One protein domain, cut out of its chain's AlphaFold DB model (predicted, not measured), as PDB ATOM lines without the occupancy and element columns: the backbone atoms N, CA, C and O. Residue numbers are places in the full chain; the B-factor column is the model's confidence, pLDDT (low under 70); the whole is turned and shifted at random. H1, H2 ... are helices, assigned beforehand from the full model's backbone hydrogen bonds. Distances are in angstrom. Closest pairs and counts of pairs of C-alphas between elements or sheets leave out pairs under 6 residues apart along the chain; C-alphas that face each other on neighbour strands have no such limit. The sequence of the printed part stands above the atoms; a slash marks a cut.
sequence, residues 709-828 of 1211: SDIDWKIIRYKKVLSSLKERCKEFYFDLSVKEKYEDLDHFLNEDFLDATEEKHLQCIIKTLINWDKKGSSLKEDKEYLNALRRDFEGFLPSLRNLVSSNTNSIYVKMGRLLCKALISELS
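This is residues 709 to 828 of the 1211 residues of an uncharacterized protein of Criblamydia sequanensis CRIB-18 (UniProt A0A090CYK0). Long helix H1 crosses the helical hairpin H4 and H5; H6 folds back across one end of this group, and small H3 packs on H4. The 120 printed residues, all helix in class, have six named helices, H1 to H6. The whole is compact, radius of gyration 14.8 A, spanning 46 by 30 by 22 A.

Start at H1, residues 712 to 735: it touches H4, residues 757 to 776, at a steep tilt of 46 degrees, C-alphas 726 and 769 closest at 5.3 A. H5, residues 783 to 804, touches H4, C-alphas 761 and 799 closest at 5.2 A. H6, residues 811 to 825, touches H5, C-alphas 813 and 804 closest at 5.3 A. H3, residues 745 to 750, touches H4, C-alphas 749 and 763 closest at 6.1 A; H2, residues 738 to 741, is near H3. Every O i to N i+4 pair is within hydrogen-bond range in H1, H3 and H6; 14 of 16 in H4, 17 of 18 in H5.

Find C-alpha 712 at (67.931, 28.140, -4.234); H1 runs 34.3 A. H6 ends at C-alpha 825, (82.053, 24.202, -24.510).

The printed part has no cut; pLDDT is under 70 at residues 736 to 743, 753 to 755 and 776 to 779.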
ATOM      1  N   SER A 709      63.950  30.459  -0.815       79.06
ATOM      2  CA  SER A 709      63.196  30.597  -2.072       79.06
ATOM      3  C   SER A 709      63.836  31.524  -3.101       79.06
ATOM      4  O   SER A 709      63.609  31.345  -4.293       79.06
ATOM      5  N   ASP A 710      64.597  32.524  -2.659       78.69
ATOM      6  CA  ASP A 710      65.124  33.600  -3.495       78.69
ATOM      7  C   ASP A 710      66.571  33.308  -3.938       78.69
ATOM      8  O   ASP A 710      67.135  34.056  -4.741       78.69
ATOM      9  N   ILE A 711      67.191  32.248  -3.408       82.12
ATOM     10  CA  ILE A 711      68.615  31.898  -3.565       82.12
ATOM     11  C   ILE A 711      68.862  30.444  -3.989       82.12
ATOM     12  O   ILE A 711      69.922  30.186  -4.555       82.12
ATOM     13  N   ASP A 712      67.903  29.542  -3.794       85.75
ATOM     14  CA  ASP A 712      67.931  28.140  -4.234       85.75
ATOM     15  C   ASP A 712      68.365  27.971  -5.698       85.75
ATOM     16  O   ASP A 712      69.274  27.207  -5.996       85.75
ATOM     17  N   TRP A 713      67.828  28.774  -6.615       84.44
ATOM     18  CA  TRP A 713      68.172  28.748  -8.034       84.44
ATOM     19  C   TRP A 713      69.655  29.064  -8.278       84.44
ATOM     20  O   TRP A 713      70.298  28.511  -9.167       84.44
ATOM     21  N   LYS A 714      70.240  29.927  -7.441       85.00
ATOM     22  CA  LYS A 714      71.666  30.267  -7.495       85.00
ATOM     23  C   LYS A 714      72.492  29.072  -7.015       85.00
ATOM     24  O   LYS A 714      73.506  28.764  -7.630       85.00
ATOM     25  N   ILE A 715      72.045  28.401  -5.951       89.12
ATOM     26  CA  ILE A 715      72.668  27.185  -5.413       89.12
ATOM     27  C   ILE A 715      72.624  26.072  -6.467       89.12
ATOM     28  O   ILE A 715      73.679  25.553  -6.816       89.12
ATOM     29  N   ILE A 716      71.456  25.791  -7.052       89.50
ATOM     30  CA  ILE A 716      71.257  24.820  -8.141       89.50
ATOM     31  C   ILE A 716      72.215  25.101  -9.309       89.50
ATOM     32  O   ILE A 716      72.935  24.202  -9.737       89.50
ATOM     33  N   ARG A 717      72.302  26.359  -9.772       89.19
ATOM     34  CA  ARG A 717      73.214  26.751 -10.860       89.19
ATOM     35  C   ARG A 717      74.682  26.457 -10.532       89.19
ATOM     36  O   ARG A 717      75.369  25.841 -11.342       89.19
ATOM     37  N   TYR A 718      75.176  26.889  -9.368       89.06
ATOM     38  CA  TYR A 718      76.573  26.639  -8.984       89.06
ATOM     39  C   TYR A 718      76.843  25.149  -8.731       89.06
ATOM     40  O   TYR A 718      77.891  24.662  -9.145       89.06
ATOM     41  N   LYS A 719      75.890  24.410  -8.141       90.50
ATOM     42  CA  LYS A 719      75.960  22.949  -7.994       90.50
ATOM     43  C   LYS A 719      76.115  22.253  -9.343       90.50
ATOM     44  O   LYS A 719      77.025  21.448  -9.475       90.50
ATOM     45  N   LYS A 720      75.280  22.583 -10.339       91.06
ATOM     46  CA  LYS A 720      75.342  21.988 -11.686       91.06
ATOM     47  C   LYS A 720      76.681  22.252 -12.371       91.06
ATOM     48  O   LYS A 720      77.265  21.330 -12.927       91.06
ATOM     49  N   VAL A 721      77.203  23.480 -12.297       88.25
ATOM     50  CA  VAL A 721      78.531  23.791 -12.857       88.25
ATOM     51  C   VAL A 721      79.621  22.983 -12.154       88.25
ATOM     52  O   VAL A 721      80.413  22.316 -12.814       88.25
ATOM     53  N   LEU A 722      79.662  23.017 -10.820       89.50
ATOM     54  CA  LEU A 722      80.705  22.347 -10.047       89.50
ATOM     55  C   LEU A 722      80.622  20.816 -10.153       89.50
ATOM     56  O   LEU A 722      81.666  20.170 -10.153       89.50
ATOM     57  N   SER A 723      79.428  20.228 -10.296       89.81
ATOM     58  CA  SER A 723      79.269  18.790 -10.540       89.81
ATOM     59  C   SER A 723      79.678  18.397 -11.959       89.81
ATOM     60  O   SER A 723      80.449  17.457 -12.113       89.81
ATOM     61  N   SER A 724      79.272  19.143 -12.989       89.00
ATOM     62  CA  SER A 724      79.706  18.880 -14.368       89.00
ATOM     63  C   SER A 724      81.228  18.999 -14.532       89.00
ATOM     64  O   SER A 724      81.844  18.138 -15.158       89.00
ATOM     65  N   LEU A 725      81.862  20.000 -13.908       88.75
ATOM     66  CA  LEU A 725      83.326  20.117 -13.878       88.75
ATOM     67  C   LEU A 725      83.991  18.991 -13.068       88.75
ATOM     68  O   LEU A 725      85.058  18.522 -13.456       88.75
ATOM     69  N   LYS A 726      83.379  18.541 -11.965       89.31
ATOM     70  CA  LYS A 726      83.862  17.413 -11.147       89.31
ATOM     71  C   LYS A 726      83.855  16.101 -11.931       89.31
ATOM     72  O   LYS A 726      84.851  15.386 -11.879       89.31
ATOM     73  N   GLU A 727      82.787  15.796 -12.670       89.38
ATOM     74  CA  GLU A 727      82.728  14.569 -13.476       89.38
ATOM     75  C   GLU A 727      83.724  14.607 -14.645       89.38
ATOM     76  O   GLU A 727      84.498  13.665 -14.791       89.38
ATOM     77  N   ARG A 728      83.851  15.731 -15.368       88.19
ATOM     78  CA  ARG A 728      84.918  15.888 -16.378       88.19
ATOM     79  C   ARG A 728      86.325  15.775 -15.790       88.19
ATOM     80  O   ARG A 728      87.194  15.144 -16.378       88.19
ATOM     81  N   CYS A 729      86.554  16.336 -14.605       85.50
ATOM     82  CA  CYS A 729      87.834  16.208 -13.914       85.50
ATOM     83  C   CYS A 729      88.155  14.747 -13.550       85.50
ATOM     84  O   CYS A 729      89.304  14.335 -13.679       85.50
ATOM     85  N   LYS A 730      87.153  13.947 -13.150       84.12
ATOM     86  CA  LYS A 730      87.321  12.501 -12.931       84.12
ATOM     87  C   LYS A 730      87.651  11.766 -14.225       84.12
ATOM     88  O   LYS A 730      88.603  11.001 -14.223       84.12
ATOM     89  N   GLU A 731      86.894  11.994 -15.301       85.00
ATOM     90  CA  GLU A 731      87.147  11.383 -16.616       85.00
ATOM     91  C   GLU A 731      88.604  11.624 -17.042       85.00
ATOM     92  O   GLU A 731      89.359  10.672 -17.225       85.00
ATOM     93  N   PHE A 732      89.059  12.883 -17.039       82.12
ATOM     94  CA  PHE A 732      90.443  13.217 -17.387       82.12
ATOM     95  C   PHE A 732      91.483  12.673 -16.391       82.12
ATOM     96  O   PHE A 732      92.597  12.358 -16.799       82.12
ATOM     97  N   TYR A 733      91.159  12.547 -15.099       75.56
ATOM     98  CA  TYR A 733      92.056  11.931 -14.111       75.56
ATOM     99  C   TYR A 733      92.193  10.413 -14.315       75.56
ATOM    100  O   TYR A 733      93.270   9.866 -14.088       75.56
ATOM    101  N   PHE A 734      91.127   9.729 -14.749       72.75
ATOM    102  CA  PHE A 734      91.140   8.288 -15.017       72.75
ATOM    103  C   PHE A 734      91.736   7.925 -16.384       72.75
ATOM    104  O   PHE A 734      92.376   6.879 -16.484       72.75
ATOM    105  N   ASP A 735      91.562   8.772 -17.403       72.12
ATOM    106  CA  ASP A 735      92.130   8.574 -18.748       72.12
ATOM    107  C   ASP A 735      93.649   8.806 -18.802       72.12
ATOM    108  O   ASP A 735      94.340   8.295 -19.687       72.12
ATOM    109  N   LEU A 736      94.190   9.596 -17.873       62.09
ATOM    110  CA  LEU A 736      95.619   9.874 -17.787       62.09
ATOM    111  C   LEU A 736      96.314   8.874 -16.856       62.09
ATOM    112  O   LEU A 736      95.797   8.503 -15.803       62.09
ATOM    113  N   SER A 737      97.555   8.511 -17.187       55.41
ATOM    114  CA  SER A 737      98.400   7.582 -16.413       55.41
ATOM    115  C   SER A 737      98.781   8.071 -15.003       55.41
ATOM    116  O   SER A 737      99.570   7.436 -14.312       55.41
ATOM    117  N   VAL A 738      98.170   9.154 -14.514       58.69
ATOM    118  CA  VAL A 738      98.244   9.620 -13.122       58.69
ATOM    119  C   VAL A 738      97.847   8.504 -12.144       58.69
ATOM    120  O   VAL A 738      98.447   8.393 -11.077       58.69
ATOM    121  N   LYS A 739      96.926   7.609 -12.537       56.72
ATOM    122  CA  LYS A 739      96.570   6.403 -11.770       56.72
ATOM    123  C   LYS A 739      97.754   5.451 -11.515       56.72
ATOM    124  O   LYS A 739      97.764   4.764 -10.501       56.72
ATOM    125  N   GLU A 740      98.756   5.407 -12.394       58.06
ATOM    126  CA  GLU A 740      99.961   4.581 -12.187       58.06
ATOM    127  C   GLU A 740     100.865   5.146 -11.079       58.06
ATOM    128  O   GLU A 740     101.623   4.401 -10.464       58.06
ATOM    129  N   LYS A 741     100.770   6.457 -10.808       63.44
ATOM    130  CA  LYS A 741     101.483   7.144  -9.721       63.44
ATOM    131  C   LYS A 741     100.652   7.212  -8.429       63.44
ATOM    132  O   LYS A 741     101.232   7.279  -7.350       63.44
ATOM    133  N   TYR A 742      99.319   7.180  -8.532       62.03
ATOM    134  CA  TYR A 742      98.386   7.343  -7.413       62.03
ATOM    135  C   TYR A 742      97.235   6.335  -7.456       62.03
ATOM    136  O   TYR A 742      96.301   6.479  -8.247       62.03
ATOM    137  N   GLU A 743      97.263   5.358  -6.544       64.12
ATOM    138  CA  GLU A 743      96.204   4.344  -6.409       64.12
ATOM    139  C   GLU A 743      94.845   4.944  -5.995       64.12
ATOM    140  O   GLU A 743      93.800   4.407  -6.368       64.12
ATOM    141  N   ASP A 744      94.853   6.069  -5.269       73.75
ATOM    142  CA  ASP A 744      93.659   6.776  -4.794       73.75
ATOM    143  C   ASP A 744      93.775   8.297  -5.018       73.75
ATOM    144  O   ASP A 744      94.819   8.919  -4.801       73.75
ATOM    145  N   LEU A 745      92.660   8.908  -5.409       70.75
ATOM    146  CA  LEU A 745      92.485  10.351  -5.518       70.75
ATOM    147  C   LEU A 745      92.593  11.034  -4.144       70.75
ATOM    148  O   LEU A 745      93.168  12.114  -4.052       70.75
ATOM    149  N   ASP A 746      92.112  10.399  -3.068       74.75
ATOM    150  CA  ASP A 746      92.295  10.926  -1.709       74.75
ATOM    151  C   ASP A 746      93.782  10.885  -1.281       74.75
ATOM    152  O   ASP A 746      94.215  11.759  -0.529       74.75
ATOM    153  N   HIS A 747      94.615   9.975  -1.812       77.88
ATOM    154  CA  HIS A 747      96.072  10.009  -1.593       77.88
ATOM    155  C   HIS A 747      96.709  11.223  -2.284       77.88
ATOM    156  O   HIS A 747      97.411  12.001  -1.637       77.88
ATOM    157  N   PHE A 748      96.404  11.449  -3.570       76.50
ATOM    158  CA  PHE A 748      96.900  12.609  -4.329       76.50
ATOM    159  C   PHE A 748      96.563  13.954  -3.659       76.50
ATOM    160  O   PHE A 748      97.306  14.928  -3.778       76.50
ATOM    161  N   LEU A 749      95.444  14.030  -2.934       77.06
ATOM    162  CA  LEU A 749      95.011  15.247  -2.244       77.06
ATOM    163  C   LEU A 749      95.685  15.450  -0.882       77.06
ATOM    164  O   LEU A 749      95.718  16.584  -0.403       77.06
ATOM    165  N   ASN A 750      96.211  14.395  -0.265       79.19
ATOM    166  CA  ASN A 750      96.829  14.455   1.059       79.19
ATOM    167  C   ASN A 750      98.366  14.542   1.021       79.19
ATOM    168  O   ASN A 750      98.960  14.834   2.054       79.19
ATOM    169  N   GLU A 751      99.013  14.352  -0.136       77.62
ATOM    170  CA  GLU A 751     100.448  14.638  -0.283       77.62
ATOM    171  C   GLU A 751     100.746  16.147  -0.246       77.62
ATOM    172  O   GLU A 751     100.135  16.945  -0.965       77.62
ATOM    173  N   ASP A 752     101.736  16.539   0.559       73.06
ATOM    174  CA  ASP A 752     102.330  17.877   0.529       73.06
ATOM    175  C   ASP A 752     103.412  17.937  -0.563       73.06
ATOM    176  O   ASP A 752     104.580  17.615  -0.338       73.06
ATOM    177  N   PHE A 753     103.027  18.363  -1.769       68.56
ATOM    178  CA  PHE A 753     103.971  18.578  -2.868       68.56
ATOM    179  C   PHE A 753     104.851  19.805  -2.610       68.56
ATOM    180  O   PHE A 753     104.387  20.947  -2.677       68.56
ATOM    181  N   LEU A 754     106.131  19.559  -2.319       52.16
ATOM    182  CA  LEU A 754     107.082  20.598  -1.919       52.16
ATOM    183  C   LEU A 754     107.596  21.456  -3.093       52.16
ATOM    184  O   LEU A 754     107.809  22.650  -2.890       52.16
ATOM    185  N   ASP A 755     107.726  20.894  -4.304       58.75
ATOM    186  CA  ASP A 755     108.519  21.524  -5.381       58.75
ATOM    187  C   ASP A 755     107.750  21.915  -6.668       58.75
ATOM    188  O   ASP A 755     108.219  22.767  -7.426       58.75
ATOM    189  N   ALA A 756     106.562  21.358  -6.945       76.00
ATOM    190  CA  ALA A 756     105.843  21.592  -8.208       76.00
ATOM    191  C   ALA A 756     104.664  22.581  -8.069       76.00
ATOM    192  O   ALA A 756     103.577  22.244  -7.596       76.00
ATOM    193  N   THR A 757     104.845  23.815  -8.562       85.69
ATOM    194  CA  THR A 757     103.810  24.876  -8.501       85.69
ATOM    195  C   THR A 757     102.517  24.490  -9.239       85.69
ATOM    196  O   THR A 757     101.418  24.770  -8.762       85.69
ATOM    197  N   GLU A 758     102.622  23.791 -10.370       85.75
ATOM    198  CA  GLU A 758     101.474  23.308 -11.153       85.75
ATOM    199  C   GLU A 758     100.669  22.227 -10.429       85.75
ATOM    200  O   GLU A 758      99.441  22.275 -10.409       85.75
ATOM    201  N   GLU A 759     101.357  21.280  -9.791       84.38
ATOM    202  CA  GLU A 759     100.747  20.179  -9.042       84.38
ATOM    203  C   GLU A 759      99.934  20.725  -7.861       84.38
ATOM    204  O   GLU A 759      98.799  20.309  -7.632       84.38
ATOM    205  N   LYS A 760     100.445  21.770  -7.197       87.19
ATOM    206  CA  LYS A 760      99.721  22.539  -6.176       87.19
ATOM    207  C   LYS A 760      98.476  23.253  -6.724       87.19
ATOM    208  O   LYS A 760      97.449  23.293  -6.042       87.19
ATOM    209  N   HIS A 761      98.526  23.807  -7.939       89.00
ATOM    210  CA  HIS A 761      97.343  24.402  -8.577       89.00
ATOM    211  C   HIS A 761      96.305  23.341  -8.967       89.00
ATOM    212  O   HIS A 761      95.120  23.535  -8.688       89.00
ATOM    213  N   LEU A 762      96.730  22.199  -9.515       86.38
ATOM    214  CA  LEU A 762      95.844  21.074  -9.820       86.38
ATOM    215  C   LEU A 762      95.225  20.474  -8.550       86.38
ATOM    216  O   LEU A 762      94.011  20.276  -8.499       86.38
ATOM    217  N   GLN A 763      96.006  20.273  -7.486       85.56
ATOM    218  CA  GLN A 763      95.474  19.920  -6.171       85.56
ATOM    219  C   GLN A 763      94.434  20.935  -5.699       85.56
ATOM    220  O   GLN A 763      93.397  20.532  -5.185       85.56
ATOM    221  N   CYS A 764      94.677  22.241  -5.846       88.06
ATOM    222  CA  CYS A 764      93.718  23.261  -5.424       88.06
ATOM    223  C   CYS A 764      92.400  23.161  -6.212       88.06
ATOM    224  O   CYS A 764      91.323  23.193  -5.612       88.06
ATOM    225  N   ILE A 765      92.474  22.941  -7.529       87.56
ATOM    226  CA  ILE A 765      91.321  22.661  -8.399       87.56
ATOM    227  C   ILE A 765      90.557  21.418  -7.924       87.56
ATOM    228  O   ILE A 765      89.355  21.499  -7.672       87.56
ATOM    229  N   ILE A 766      91.235  20.282  -7.746       86.81
ATOM    230  CA  ILE A 766      90.600  19.009  -7.377       86.81
ATOM    231  C   ILE A 766      90.037  19.067  -5.946       86.81
ATOM    232  O   ILE A 766      88.877  18.709  -5.731       86.81
ATOM    233  N   LYS A 767      90.781  19.624  -4.975       87.50
ATOM    234  CA  LYS A 767      90.296  19.902  -3.605       87.50
ATOM    235  C   LYS A 767      89.026  20.751  -3.644       87.50
ATOM    236  O   LYS A 767      88.096  20.483  -2.888       87.50
ATOM    237  N   THR A 768      88.953  21.737  -4.534       85.69
ATOM    238  CA  THR A 768      87.770  22.592  -4.693       85.69
ATOM    239  C   THR A 768      86.592  21.815  -5.287       85.69
ATOM    240  O   THR A 768      85.512  21.816  -4.697       85.69
ATOM    241  N   LEU A 769      86.804  21.083  -6.390       85.62
ATOM    242  CA  LEU A 769      85.781  20.295  -7.096       85.62
ATOM    243  C   LEU A 769      85.261  19.076  -6.311       85.62
ATOM    244  O   LEU A 769      84.171  18.589  -6.604       85.62
ATOM    245  N   ILE A 770      85.989  18.596  -5.301       84.44
ATOM    246  CA  ILE A 770      85.547  17.496  -4.427       84.44
ATOM    247  C   ILE A 770      84.907  18.014  -3.137       84.44
ATOM    248  O   ILE A 770      83.867  17.503  -2.721       84.44
ATOM    249  N   ASN A 771      85.494  19.028  -2.491       83.75
ATOM    250  CA  ASN A 771      85.080  19.417  -1.141       83.75
ATOM    251  C   ASN A 771      83.824  20.302  -1.090       83.75
ATOM    252  O   ASN A 771      83.215  20.383  -0.023       83.75
ATOM    253  N   TRP A 772      83.393  20.937  -2.191       81.69
ATOM    254  CA  TRP A 772      82.136  21.713  -2.208       81.69
ATOM    255  C   TRP A 772      80.910  20.849  -1.854       81.69
ATOM    256  O   TRP A 772      79.978  21.314  -1.197       81.69
ATOM    257  N   ASP A 773      80.953  19.575  -2.247       80.00
ATOM    258  CA  ASP A 773      79.924  18.562  -2.012       80.00
ATOM    259  C   ASP A 773      79.883  18.178  -0.520       80.00
ATOM    260  O   ASP A 773      78.853  18.296   0.144       80.00
ATOM    261  N   LYS A 774      81.061  17.887   0.063       80.44
ATOM    262  CA  LYS A 774      81.244  17.587   1.499       80.44
ATOM    263  C   LYS A 774      80.793  18.741   2.419       80.44
ATOM    264  O   LYS A 774      80.337  18.490   3.529       80.44
ATOM    265  N   LYS A 775      80.880  20.004   1.976       73.31
ATOM    266  CA  LYS A 775      80.353  21.179   2.712       73.31
ATOM    267  C   LYS A 775      78.821  21.285   2.667       73.31
ATOM    268  O   LYS A 775      78.233  21.935   3.526       73.31
ATOM    269  N   GLY A 776      78.176  20.694   1.659       63.56
ATOM    270  CA  GLY A 776      76.733  20.808   1.433       63.56
ATOM    271  C   GLY A 776      75.871  19.925   2.331       63.56
ATOM    272  O   GLY A 776      74.689  20.211   2.485       63.56
ATOM    273  N   SER A 777      76.431  18.884   2.950       63.31
ATOM    274  CA  SER A 777      75.679  17.997   3.849       63.31
ATOM    275  C   SER A 777      75.459  18.575   5.253       63.31
ATOM    276  O   SER A 777      74.587  18.096   5.973       63.31
ATOM    277  N   SER A 778      76.251  19.571   5.667       60.69
ATOM    278  CA  SER A 778      76.180  20.191   7.001       60.69
ATOM    279  C   SER A 778      75.525  21.575   7.016       60.69
ATOM    280  O   SER A 778      75.039  22.006   8.061       60.69
ATOM    281  N   LEU A 779      75.497  22.272   5.877       67.44
ATOM    282  CA  LEU A 779      74.881  23.589   5.735       67.44
ATOM    283  C   LEU A 779      73.458  23.463   5.186       67.44
ATOM    284  O   LEU A 779      73.184  22.646   4.310       67.44
ATOM    285  N   LYS A 780      72.544  24.308   5.671       76.00
ATOM    286  CA  LYS A 780      71.241  24.475   5.015       76.00
ATOM    287  C   LYS A 780      71.458  25.161   3.664       76.00
ATOM    288  O   LYS A 780      72.438  25.878   3.478       76.00
ATOM    289  N   GLU A 781      70.540  24.966   2.718       79.88
ATOM    290  CA  GLU A 781      70.595  25.636   1.411       79.88
ATOM    291  C   GLU A 781      70.227  27.123   1.533       79.88
ATOM    292  O   GLU A 781      69.139  27.573   1.170       79.88
ATOM    293  N   ASP A 782      71.151  27.883   2.111       84.31
ATOM    294  CA  ASP A 782      70.978  29.266   2.520       84.31
ATOM    295  C   ASP A 782      72.052  30.201   1.925       84.31
ATOM    296  O   ASP A 782      72.794  29.869   0.991       84.31
ATOM    297  N   LYS A 783      72.095  31.439   2.432       83.50
ATOM    298  CA  LYS A 783      73.008  32.485   1.956       83.50
ATOM    299  C   LYS A 783      74.475  32.146   2.244       83.50
ATOM    300  O   LYS A 783      75.335  32.517   1.441       83.50
ATOM    301  N   GLU A 784      74.772  31.464   3.349       85.75
ATOM    302  CA  GLU A 784      76.133  31.063   3.710       85.75
ATOM    303  C   GLU A 784      76.623  29.960   2.780       85.75
ATOM    304  O   GLU A 784      77.723  30.069   2.232       85.75
ATOM    305  N   TYR A 785      75.775  28.964   2.504       87.38
ATOM    306  CA  TYR A 785      76.097  27.902   1.556       87.38
ATOM    307  C   TYR A 785      76.303  28.437   0.130       87.38
ATOM    308  O   TYR A 785      77.310  28.129  -0.510       87.38
ATOM    309  N   LEU A 786      75.437  29.338  -0.349       86.19
ATOM    310  CA  LEU A 786      75.646  30.014  -1.636       86.19
ATOM    311  C   LEU A 786      76.960  30.815  -1.678       86.19
ATOM    312  O   LEU A 786      77.636  30.855  -2.708       86.19
ATOM    313  N   ASN A 787      77.335  31.472  -0.580       85.62
ATOM    314  CA  ASN A 787      78.605  32.191  -0.494       85.62
ATOM    315  C   ASN A 787      79.811  31.238  -0.418       85.62
ATOM    316  O   ASN A 787      80.868  31.578  -0.947       85.62
ATOM    317  N   ALA A 788      79.669  30.046   0.169       86.88
ATOM    318  CA  ALA A 788      80.681  28.994   0.106       86.88
ATOM    319  C   ALA A 788      80.890  28.504  -1.336       86.88
ATOM    320  O   ALA A 788      82.017  28.563  -1.814       86.88
ATOM    321  N   LEU A 789      79.819  28.157  -2.062       87.31
ATOM    322  CA  LEU A 789      79.898  27.745  -3.474       87.31
ATOM    323  C   LEU A 789      80.540  28.820  -4.370       87.31
ATOM    324  O   LEU A 789      81.320  28.499  -5.264       87.31
ATOM    325  N   ARG A 790      80.253  30.105  -4.112       86.81
ATOM    326  CA  ARG A 790      80.920  31.217  -4.809       86.81
ATOM    327  C   ARG A 790      82.401  31.312  -4.487       86.81
ATOM    328  O   ARG A 790      83.171  31.443  -5.421       86.81
ATOM    329  N   ARG A 791      82.801  31.253  -3.212       86.94
ATOM    330  CA  ARG A 791      84.225  31.291  -2.824       86.94
ATOM    331  C   ARG A 791      84.997  30.115  -3.412       86.94
ATOM    332  O   ARG A 791      86.124  30.296  -3.850       86.94
ATOM    333  N   ASP A 792      84.369  28.945  -3.468       87.25
ATOM    334  CA  ASP A 792      84.942  27.760  -4.095       87.25
ATOM    335  C   ASP A 792      85.142  28.003  -5.607       87.25
ATOM    336  O   ASP A 792      86.252  27.855  -6.104       87.25
ATOM    337  N   PHE A 793      84.143  28.518  -6.336       88.19
ATOM    338  CA  PHE A 793      84.317  28.889  -7.753       88.19
ATOM    339  C   PHE A 793      85.333  30.037  -7.978       88.19
ATOM    340  O   PHE A 793      86.164  29.966  -8.884       88.19
ATOM    341  N   GLU A 794      85.311  31.071  -7.128       87.06
ATOM    342  CA  GLU A 794      86.256  32.200  -7.118       87.06
ATOM    343  C   GLU A 794      87.701  31.754  -6.795       87.06
ATOM    344  O   GLU A 794      88.637  32.455  -7.168       87.06
ATOM    345  N   GLY A 795      87.904  30.598  -6.145       88.31
ATOM    346  CA  GLY A 795      89.217  29.978  -5.903       88.31
ATOM    347  C   GLY A 795      89.648  28.966  -6.975       88.31
ATOM    348  O   GLY A 795      90.836  28.876  -7.306       88.31
ATOM    349  N   PHE A 796      88.690  28.247  -7.570       92.31
ATOM    350  CA  PHE A 796      88.908  27.355  -8.713       92.31
ATOM    351  C   PHE A 796      89.481  28.115  -9.912       92.31
ATOM    352  O   PHE A 796      90.505  27.707 -10.460       92.31
ATOM    353  N   LEU A 797      88.858  29.233 -10.305       93.56
ATOM    354  CA  LEU A 797      89.177  29.878 -11.578       93.56
ATOM    355  C   LEU A 797      90.602  30.479 -11.631       93.56
ATOM    356  O   LEU A 797      91.322  30.187 -12.585       93.56
ATOM    357  N   PRO A 798      91.099  31.216 -10.613       93.81
ATOM    358  CA  PRO A 798      92.495  31.658 -10.584       93.81
ATOM    359  C   PRO A 798      93.492  30.494 -10.529       93.81
ATOM    360  O   PRO A 798      94.570  30.587 -11.110       93.81
ATOM    361  N   SER A 799      93.140  29.384  -9.872       94.19
ATOM    362  CA  SER A 799      93.987  28.183  -9.847       94.19
ATOM    363  C   SER A 799      94.088  27.541 -11.232       94.19
ATOM    364  O   SER A 799      95.185  27.185 -11.655       94.19
ATOM    365  N   LEU A 800      92.972  27.470 -11.968       95.62
ATOM    366  CA  LEU A 800      92.936  27.021 -13.361       95.62
ATOM    367  C   LEU A 800      93.782  27.928 -14.261       95.62
ATOM    368  O   LEU A 800      94.607  27.419 -15.012       95.62
ATOM    369  N   ARG A 801      93.655  29.256 -14.130       96.38
ATOM    370  CA  ARG A 801      94.480  30.224 -14.876       96.38
ATOM    371  C   ARG A 801      95.965  30.053 -14.623       96.38
ATOM    372  O   ARG A 801      96.726  30.025 -15.582       96.38
ATOM    373  N   ASN A 802      96.376  29.944 -13.362       95.50
ATOM    374  CA  ASN A 802      97.789  29.787 -13.015       95.50
ATOM    375  C   ASN A 802      98.354  28.460 -13.534       95.50
ATOM    376  O   ASN A 802      99.498  28.426 -13.977       95.50
ATOM    377  N   LEU A 803      97.548  27.391 -13.526       95.19
ATOM    378  CA  LEU A 803      97.916  26.107 -14.115       95.19
ATOM    379  C   LEU A 803      98.131  26.226 -15.631       95.19
ATOM    380  O   LEU A 803      99.198  25.872 -16.117       95.19
ATOM    381  N   VAL A 804      97.156  26.756 -16.379       96.31
ATOM    382  CA  VAL A 804      97.241  26.809 -17.853       96.31
ATOM    383  C   VAL A 804      98.121  27.933 -18.405       96.31
ATOM    384  O   VAL A 804      98.533  27.865 -19.556       96.31
ATOM    385  N   SER A 805      98.449  28.944 -17.596       95.12
ATOM    386  CA  SER A 805      99.431  29.981 -17.958       95.12
ATOM    387  C   SER A 805     100.883  29.525 -17.766       95.12
ATOM    388  O   SER A 805     101.800  30.309 -18.013       95.12
ATOM    389  N   SER A 806     101.122  28.296 -17.293       91.94
ATOM    390  CA  SER A 806     102.474  27.739 -17.258       91.94
ATOM    391  C   SER A 806     102.939  27.370 -18.666       91.94
ATOM    392  O   SER A 806     102.221  26.725 -19.425       91.94
ATOM    393  N   ASN A 807     104.181  27.725 -18.997       87.25
ATOM    394  CA  ASN A 807     104.802  27.394 -20.284       87.25
ATOM    395  C   ASN A 807     105.318  25.944 -20.361       87.25
ATOM    396  O   ASN A 807     105.999  25.590 -21.325       87.25
ATOM    397  N   THR A 808     105.066  25.098 -19.356       87.06
ATOM    398  CA  THR A 808     105.467  23.688 -19.422       87.06
ATOM    399  C   THR A 808     104.488  22.877 -20.270       87.06
ATOM    400  O   THR A 808     103.289  23.141 -20.324       87.06
ATOM    401  N   ASN A 809     104.994  21.821 -20.907       85.69
ATOM    402  CA  ASN A 809     104.155  20.800 -21.529       85.69
ATOM    403  C   ASN A 809     103.863  19.658 -20.533       85.69
ATOM    404  O   ASN A 809     104.018  18.483 -20.867       85.69
ATOM    405  N   SER A 810     103.550  19.992 -19.276       89.25
ATOM    406  CA  SER A 810     103.281  18.978 -18.255       89.25
ATOM    407  C   SER A 810     101.905  18.338 -18.450       89.25
ATOM    408  O   SER A 810     100.975  18.921 -19.019       89.25
ATOM    409  N   ILE A 811     101.750  17.124 -17.918       86.62
ATOM    410  CA  ILE A 811     100.458  16.430 -17.902       86.62
ATOM    411  C   ILE A 811      99.394  17.233 -17.132       86.62
ATOM    412  O   ILE A 811      98.223  17.213 -17.504       86.62
ATOM    413  N   TYR A 812      99.808  18.023 -16.136       89.12
ATOM    414  CA  TYR A 812      98.932  18.898 -15.358       89.12
ATOM    415  C   TYR A 812      98.441  20.102 -16.175       89.12
ATOM    416  O   TYR A 812      97.253  20.419 -16.125       89.12
ATOM    417  N   VAL A 813      99.298  20.726 -16.993       91.38
ATOM    418  CA  VAL A 813      98.876  21.784 -17.934       91.38
ATOM    419  C   VAL A 813      97.875  21.228 -18.951       91.38
ATOM    420  O   VAL A 813      96.834  21.844 -19.183       91.38
ATOM    421  N   LYS A 814      98.116  20.021 -19.488       91.31
ATOM    422  CA  LYS A 814      97.169  19.335 -20.388       91.31
ATOM    423  C   LYS A 814      95.809  19.078 -19.720       91.31
ATOM    424  O   LYS A 814      94.777  19.345 -20.330       91.31
ATOM    425  N   MET A 815      95.781  18.640 -18.457       90.50
ATOM    426  CA  MET A 815      94.530  18.538 -17.682       90.50
ATOM    427  C   MET A 815      93.831  19.892 -17.541       90.50
ATOM    428  O   MET A 815      92.620  19.983 -17.734       90.50
ATOM    429  N   GLY A 816      94.583  20.955 -17.244       93.81
ATOM    430  CA  GLY A 816      94.054  22.316 -17.170       93.81
ATOM    431  C   GLY A 816      93.402  22.763 -18.483       93.81
ATOM    432  O   GLY A 816      92.290  23.290 -18.463       93.81
ATOM    433  N   ARG A 817      94.034  22.492 -19.632       95.19
ATOM    434  CA  ARG A 817      93.468  22.790 -20.958       95.19
ATOM    435  C   ARG A 817      92.169  22.022 -21.234       95.19
ATOM    436  O   ARG A 817      91.172  22.636 -21.621       95.19
ATOM    437  N   LEU A 818      92.130  20.718 -20.948       93.94
ATOM    438  CA  LEU A 818      90.916  19.898 -21.069       93.94
ATOM    439  C   LEU A 818      89.778  20.407 -20.162       93.94
ATOM    440  O   LEU A 818      88.628  20.499 -20.598       93.94
ATOM    441  N   LEU A 819      90.092  20.833 -18.935       94.31
ATOM    442  CA  LEU A 819      89.129  21.484 -18.039       94.31
ATOM    443  C   LEU A 819      88.631  22.830 -18.588       94.31
ATOM    444  O   LEU A 819      87.445  23.127 -18.453       94.31
ATOM    445  N   CYS A 820      89.483  23.625 -19.247       97.00
ATOM    446  CA  CYS A 820      89.062  24.860 -19.922       97.00
ATOM    447  C   CYS A 820      88.097  24.573 -21.084       97.00
ATOM    448  O   CYS A 820      87.062  25.229 -21.206       97.00
ATOM    449  N   LYS A 821      88.379  23.545 -21.896       96.50
ATOM    450  CA  LYS A 821      87.495  23.089 -22.980       96.50
ATOM    451  C   LYS A 821      86.129  22.626 -22.470       96.50
ATOM    452  O   LYS A 821      85.109  23.008 -23.053       96.50
ATOM    453  N   ALA A 822      86.097  21.872 -21.370       95.12
ATOM    454  CA  ALA A 822      84.860  21.472 -20.705       95.12
ATOM    455  C   ALA A 822      84.075  22.689 -20.174       95.12
ATOM    456  O   ALA A 822      82.890  22.851 -20.471       95.12
ATOM    457  N   LEU A 823      84.760  23.579 -19.447       95.56
ATOM    458  CA  LEU A 823      84.218  24.810 -18.862       95.56
ATOM    459  C   LEU A 823      83.617  25.765 -19.902       95.56
ATOM    460  O   LEU A 823      82.632  26.435 -19.603       95.56
ATOM    461  N   ILE A 824      84.197  25.839 -21.104       97.12
ATOM    462  CA  ILE A 824      83.742  26.743 -22.169       97.12
ATOM    463  C   ILE A 824      82.683  26.105 -23.073       97.12
ATOM    464  O   ILE A 824      81.745  26.796 -23.466       97.12
ATOM    465  N   SER A 825      82.814  24.815 -23.409       96.00
ATOM    466  CA  SER A 825      82.053  24.202 -24.510       96.00
ATOM    467  C   SER A 825      81.209  22.973 -24.153       96.00
ATOM    468  O   SER A 825      80.604  22.387 -25.049       96.00
ATOM    469  N   GLU A 826      81.178  22.533 -22.892       94.44
ATOM    470  CA  GLU A 826      80.492  21.282 -22.508       94.44
ATOM    471  C   GLU A 826      79.559  21.414 -21.302       94.44
ATOM    472  O   GLU A 826      78.723  20.541 -21.076       94.44
ATOM    473  N   LEU A 827      79.642  22.515 -20.551       93.44
ATOM    474  CA  LEU A 827      78.631  22.842 -19.552       93.44
ATOM    475  C   LEU A 827      77.283  23.095 -20.232       93.44
ATOM    476  O   LEU A 827      77.212  23.860 -21.187       93.44
ATOM    477  N   SER A 828      76.219  22.488 -19.711       92.56
ATOM    478  CA  SER A 828      74.832  22.753 -20.101       92.56
ATOM    479  C   SER A 828      74.028  23.117 -18.859       92.56
ATOM    480  O   SER A 828      73.988  22.351 -17.892       92.56
TER     481      SER A 828